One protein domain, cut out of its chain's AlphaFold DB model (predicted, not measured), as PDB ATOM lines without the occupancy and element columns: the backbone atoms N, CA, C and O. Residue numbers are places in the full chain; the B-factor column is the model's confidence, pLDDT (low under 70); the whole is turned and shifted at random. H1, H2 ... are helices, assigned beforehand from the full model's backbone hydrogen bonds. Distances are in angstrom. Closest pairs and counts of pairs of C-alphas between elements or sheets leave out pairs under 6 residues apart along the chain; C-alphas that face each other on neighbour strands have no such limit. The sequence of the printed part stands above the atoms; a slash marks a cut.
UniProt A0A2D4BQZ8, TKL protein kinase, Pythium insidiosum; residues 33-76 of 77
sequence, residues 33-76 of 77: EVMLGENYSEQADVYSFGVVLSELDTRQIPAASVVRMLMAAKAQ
ATOM      1  N   GLU A  33      28.655 -51.665  41.080       73.81
ATOM      2  CA  GLU A  33      28.182 -52.248  39.819       73.81
ATOM      3  C   GLU A  33      29.214 -53.205  39.197       73.81
ATOM      4  O   GLU A  33      28.863 -54.285  38.715       73.81
ATOM      5  N   VAL A  34      30.508 -52.879  39.307       75.31
ATOM      6  CA  VAL A  34      31.607 -53.753  38.860       75.31
ATOM      7  C   VAL A  34      31.708 -54.984  39.766       75.31
ATOM      8  O   VAL A  34      31.919 -56.095  39.285       75.31
ATOM      9  N   MET A  35      31.511 -54.820  41.080       70.12
ATOM     10  CA  MET A  35      31.480 -55.932  42.046       70.12
ATOM     11  C   MET A  35      30.271 -56.855  41.837       70.12
ATOM     12  O   MET A  35      30.340 -58.070  42.062       70.12
ATOM     13  N   LEU A  36      29.147 -56.284  41.410       70.94
ATOM     14  CA  LEU A  36      27.928 -57.018  41.112       70.94
ATOM     15  C   LEU A  36      28.023 -57.773  39.780       70.94
ATOM     16  O   LEU A  36      27.290 -58.748  39.615       70.94
ATOM     17  N   GLY A  37      28.994 -57.439  38.922       67.06
ATOM     18  CA  GLY A  37      29.123 -58.000  37.576       67.06
ATOM     19  C   GLY A  37      28.075 -57.439  36.615       67.06
ATOM     20  O   GLY A  37      27.775 -58.065  35.603       67.06
ATOM     21  N   GLU A  38      27.493 -56.289  36.960       68.38
ATOM     22  CA  GLU A  38      26.561 -55.562  36.111       68.38
ATOM     23  C   GLU A  38      27.319 -54.810  35.009       68.38
ATOM     24  O   GLU A  38      28.553 -54.749  34.995       68.38
ATOM     25  N   ASN A  39      26.577 -54.232  34.061       68.94
ATOM     26  CA  ASN A  39      27.164 -53.396  33.021       68.94
ATOM     27  C   ASN A  39      27.843 -52.179  33.658       68.94
ATOM     28  O   ASN A  39      27.185 -51.227  34.073       68.94
ATOM     29  N   TYR A  40      29.170 -52.210  33.712       68.62
ATOM     30  CA  TYR A  40      29.980 -51.095  34.166       68.62
ATOM     31  C   TYR A  40      30.337 -50.181  32.991       68.62
ATOM     32  O   TYR A  40      30.448 -50.603  31.840       68.62
ATOM     33  N   SER A  41      30.498 -48.901  33.293       74.19
ATOM     34  CA  SER A  41      30.847 -47.847  32.335       74.19
ATOM     35  C   SER A  41      31.984 -47.004  32.914       74.19
ATOM     36  O   SER A  41      32.476 -47.296  34.001       74.19
ATOM     37  N   GLU A  42      32.373 -45.923  32.243       80.62
ATOM     38  CA  GLU A  42      33.319 -44.917  32.747       80.62
ATOM     39  C   GLU A  42      32.946 -44.365  34.135       80.62
ATOM     40  O   GLU A  42      33.795 -43.837  34.850       80.62
ATOM     41  N   GLN A  43      31.682 -44.507  34.551       79.69
ATOM     42  CA  GLN A  43      31.220 -44.142  35.891       79.69
ATOM     43  C   GLN A  43      31.928 -44.944  36.994       79.69
ATOM     44  O   GLN A  43      32.166 -44.407  38.077       79.69
ATOM     45  N   ALA A  44      32.355 -46.177  36.703       80.62
ATOM     46  CA  ALA A  44      33.133 -46.981  37.637       80.62
ATOM     47  C   ALA A  44      34.524 -46.372  37.902       80.62
ATOM     48  O   ALA A  44      35.019 -46.405  39.034       80.62
ATOM     49  N   ASP A  45      35.136 -45.753  36.887       80.25
ATOM     50  CA  ASP A  45      36.412 -45.042  37.031       80.25
ATOM     51  C   ASP A  45      36.234 -43.757  37.855       80.25
ATOM     52  O   ASP A  45      37.072 -43.434  38.699       80.25
ATOM     53  N   VAL A  46      35.105 -43.057  37.677       85.81
ATOM     54  CA  VAL A  46      34.746 -41.871  38.477       85.81
ATOM     55  C   VAL A  46      34.551 -42.238  39.950       85.81
ATOM     56  O   VAL A  46      35.056 -41.529  40.825       85.81
ATOM     57  N   TYR A  47      33.875 -43.354  40.240       84.25
ATOM     58  CA  TYR A  47      33.734 -43.865  41.605       84.25
ATOM     59  C   TYR A  47      35.104 -44.159  42.223       84.25
ATOM     60  O   TYR A  47      35.432 -43.631  43.288       84.25
ATOM     61  N   SER A  48      35.932 -44.935  41.518       80.81
ATOM     62  CA  SER A  48      37.279 -45.317  41.963       80.81
ATOM     63  C   SER A  48      38.140 -44.085  42.266       80.81
ATOM     64  O   SER A  48      38.819 -44.028  43.293       80.81
ATOM     65  N   PHE A  49      38.061 -43.055  41.420       84.12
ATOM     66  CA  PHE A  49      38.751 -41.784  41.624       84.12
ATOM     67  C   PHE A  49      38.251 -41.025  42.864       84.12
ATOM     68  O   PHE A  49      39.060 -40.522  43.642       84.12
ATOM     69  N   GLY A  50      36.937 -40.989  43.105       84.12
ATOM     70  CA  GLY A  50      36.357 -40.391  44.313       84.12
ATOM     71  C   GLY A  50      36.814 -41.080  45.604       84.12
ATOM     72  O   GLY A  50      37.105 -40.412  46.601       84.12
ATOM     73  N   VAL A  51      36.955 -42.407  45.574       83.50
ATOM     74  CA  VAL A  51      37.503 -43.187  46.693       83.50
ATOM     75  C   VAL A  51      38.970 -42.817  46.956       83.50
ATOM     76  O   VAL A  51      39.335 -42.587  48.108       83.50
ATOM     77  N   VAL A  52      39.794 -42.673  45.909       84.12
ATOM     78  CA  VAL A  52      41.195 -42.219  46.035       84.12
ATOM     79  C   VAL A  52      41.277 -40.805  46.617       84.12
ATOM     80  O   VAL A  52      42.082 -40.555  47.511       84.12
ATOM     81  N   LEU A  53      40.437 -39.873  46.159       85.31
ATOM     82  CA  LEU A  53      40.403 -38.513  46.711       85.31
ATOM     83  C   LEU A  53      40.026 -38.507  48.195       85.31
ATOM     84  O   LEU A  53      40.632 -37.783  48.983       85.31
ATOM     85  N   SER A  54      39.063 -39.343  48.579       82.19
ATOM     86  CA  SER A  54      38.611 -39.466  49.967       82.19
ATOM     87  C   SER A  54      39.702 -40.056  50.869       82.19
ATOM     88  O   SER A  54      39.888 -39.610  52.000       82.19
ATOM     89  N   GLU A  55      40.462 -41.032  50.371       84.56
ATOM     90  CA  GLU A  55      41.640 -41.580  51.051       84.56
ATOM     91  C   GLU A  55      42.740 -40.527  51.230       84.56
ATOM     92  O   GLU A  55      43.324 -40.425  52.306       84.56
ATOM     93  N   LEU A  56      43.003 -39.710  50.206       85.38
ATOM     94  CA  LEU A  56      43.999 -38.639  50.286       85.38
ATOM     95  C   LEU A  56      43.615 -37.556  51.303       85.38
ATOM     96  O   LEU A  56      44.492 -37.066  52.018       85.38
ATOM     97  N   ASP A  57      42.331 -37.201  51.376       84.69
ATOM     98  CA  ASP A  57      41.811 -36.190  52.302       84.69
ATOM     99  C   ASP A  57      41.807 -36.693  53.755       84.69
ATOM    100  O   ASP A  57      42.359 -36.063  54.657       84.69
ATOM    101  N   THR A  58      41.256 -37.887  53.980       81.75
ATOM    102  CA  THR A  58      41.099 -38.450  55.331       81.75
ATOM    103  C   THR A  58      42.362 -39.132  55.861       81.75
ATOM    104  O   THR A  58      42.484 -39.337  57.071       81.75
ATOM    105  N   ARG A  59      43.294 -39.513  54.973       79.88
ATOM    106  CA  ARG A  59      44.420 -40.436  55.232       79.88
ATOM    107  C   ARG A  59      43.992 -41.772  55.841       79.88
ATOM    108  O   ARG A  59      44.787 -42.442  56.501       79.88
ATOM    109  N   GLN A  60      42.734 -42.150  55.651       74.19
ATOM    110  CA  GLN A  60      42.183 -43.407  56.126       74.19
ATOM    111  C   GLN A  60      41.994 -44.340  54.946       74.19
ATOM    112  O   GLN A  60      41.591 -43.923  53.861       74.19
ATOM    113  N   ILE A  61      42.272 -45.622  55.178       72.44
ATOM    114  CA  ILE A  61      42.047 -46.651  54.170       72.44
ATOM    115  C   ILE A  61      40.555 -46.624  53.818       72.44
ATOM    116  O   ILE A  61      39.731 -46.754  54.734       72.44
ATOM    117  N   PRO A  62      40.200 -46.478  52.529       67.19
ATOM    118  CA  PRO A  62      38.813 -46.369  52.128       67.19
ATOM    119  C   PRO A  62      38.035 -47.575  52.635       67.19
ATOM    120  O   PRO A  62      38.527 -48.709  52.597       67.19
ATOM    121  N   ALA A  63      36.863 -47.284  53.206       61.19
ATOM    122  CA  ALA A  63      36.127 -48.150  54.114       61.19
ATOM    123  C   ALA A  63      35.859 -49.536  53.506       61.19
ATOM    124  O   ALA A  63      34.808 -49.812  52.927       61.19
ATOM    125  N   ALA A  64      36.803 -50.451  53.732       54.47
ATOM    126  CA  ALA A  64      36.694 -51.861  53.386       54.47
ATOM    127  C   ALA A  64      35.458 -52.513  54.033       54.47
ATOM    128  O   ALA A  64      35.031 -53.578  53.601       54.47
ATOM    129  N   SER A  65      34.874 -51.879  55.056       48.72
ATOM    130  CA  SER A  65      33.646 -52.300  55.727       48.72
ATOM    131  C   SER A  65      32.423 -52.283  54.809       48.72
ATOM    132  O   SER A  65      31.655 -53.239  54.849       48.72
ATOM    133  N   VAL A  66      32.255 -51.268  53.955       56.47
ATOM    134  CA  VAL A  66      31.108 -51.189  53.027       56.47
ATOM    135  C   VAL A  66      31.250 -52.239  51.926       56.47
ATOM    136  O   VAL A  66      30.330 -53.012  51.673       56.47
ATOM    137  N   VAL A  67      32.452 -52.350  51.361       56.19
ATOM    138  CA  VAL A  67      32.821 -53.366  50.364       56.19
ATOM    139  C   VAL A  67      32.626 -54.786  50.908       56.19
ATOM    140  O   VAL A  67      32.062 -55.646  50.234       56.19
ATOM    141  N   ARG A  68      33.033 -55.041  52.158       52.03
ATOM    142  CA  ARG A  68      32.858 -56.339  52.823       52.03
ATOM    143  C   ARG A  68      31.393 -56.645  53.132       52.03
ATOM    144  O   ARG A  68      31.010 -57.806  53.061       52.03
ATOM    145  N   MET A  69      30.582 -55.634  53.446       56.06
ATOM    146  CA  MET A  69      29.146 -55.791  53.692       56.06
ATOM    147  C   MET A  69      28.386 -56.127  52.403       56.06
ATOM    148  O   MET A  69      27.581 -57.051  52.400       56.06
ATOM    149  N   LEU A  70      28.709 -55.454  51.294       57.19
ATOM    150  CA  LEU A  70      28.144 -55.752  49.973       57.19
ATOM    151  C   LEU A  70      28.548 -57.149  49.475       57.19
ATOM    152  O   LEU A  70      27.705 -57.895  48.982       57.19
ATOM    153  N   MET A  71      29.812 -57.543  49.667       55.94
ATOM    154  CA  MET A  71      30.274 -58.895  49.326       55.94
ATOM    155  C   MET A  71      29.632 -59.979  50.205       55.94
ATOM    156  O   MET A  71      29.280 -61.041  49.701       55.94
ATOM    157  N   ALA A  72      29.437 -59.716  51.503       56.16
ATOM    158  CA  ALA A  72      28.752 -60.642  52.405       56.16
ATOM    159  C   ALA A  72      27.266 -60.811  52.045       56.16
ATOM    160  O   ALA A  72      26.770 -61.934  52.054       56.16
ATOM    161  N   ALA A  73      26.583 -59.725  51.666       53.69
ATOM    162  CA  ALA A  73      25.181 -59.764  51.254       53.69
ATOM    163  C   ALA A  73      24.957 -60.595  49.975       53.69
ATOM    164  O   ALA A  73      23.941 -61.273  49.860       53.69
ATOM    165  N   LYS A  74      25.916 -60.601  49.035       49.41
ATOM    166  CA  LYS A  74      25.846 -61.406  47.801       49.41
ATOM    167  C   LYS A  74      26.140 -62.897  48.026       49.41
ATOM    168  O   LYS A  74      25.659 -63.718  47.263       49.41
ATOM    169  N   ALA A  75      26.896 -63.259  49.066       53.28
ATOM    170  CA  ALA A  75      27.198 -64.658  49.398       53.28
ATOM    171  C   ALA A  75      26.041 -65.399  50.109       53.28
ATOM    172  O   ALA A  75      26.165 -66.589  50.393       53.28
ATOM    173  N   GLN A  76      24.950 -64.699  50.440       42.00
ATOM    174  CA  GLN A  76      23.761 -65.253  51.106       42.00
ATOM    175  C   GLN A  76      22.545 -65.410  50.168       42.00
ATOM    176  O   GLN A  76      21.460 -65.744  50.648       42.00
TER     177      GLN A  76
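Overview. This is residues 33 to 76 of the 77 residues of the protein "TKL protein kinase" of Pythium insidiosum (UniProt A0A2D4BQZ8). Two helices, H2 and H3, make a flat, open V, joined at its point by residues 59 to 63, and the short helix H1 lies in the mouth of the V, between the beginning of H2 and the later part of H3. The contacts between the helices are few. The printed part has 44 residues with three named helices, in the order H1, H2, H3, and no named strand; its class is all helix. It is loose, with a radius of gyration of the C-alphas of 12.0 A, and its C-alphas span 33 by 24 by 6 A.

Along the chain. H1 is residues 33 to 36, from C-alpha 33 at (28.182, -52.248, 39.819). H2, the longest helix, is residues 43 to 58 and measures 22.5 A from first to last C-alpha, beginning at C-alpha 43 at (31.220, -44.142, 35.891). H3 is residues 64 to 74 and measures 15.5 A, ending at C-alpha 74 at (25.846, -61.406, 47.801).

Arrangement. H1 and H2 are close but not clearly touching; their closest C-alphas, those of Val 34 and Ala 44, are 7.0 A apart. H1 and H3 are also close but not clearly touching, with the closest C-alphas, those of Met 35 and Met 71, 8.0 A apart. H2 and H3 are apart. Residues 45 to 50, which belong to H2, stand free. In H2 and H3 every O i to N i+4 pair is within hydrogen-bond range; H1 is too short for such a pair, and its one O i to N i+3 pair is within range.

Size, cuts and confidence. The two C-alphas farthest apart, those of Asp 57 and Gln 76, are 34.2 A apart. The printed part has no cut. The link from H1 to H2 is short, with 6 residues, and the link from H2 to H3 is tight, with 5. The mean pLDDT of the printed part is 70.4, and residues 37 to 40 and 62 to 76 are under 70; the mean pLDDT of H3 is 54.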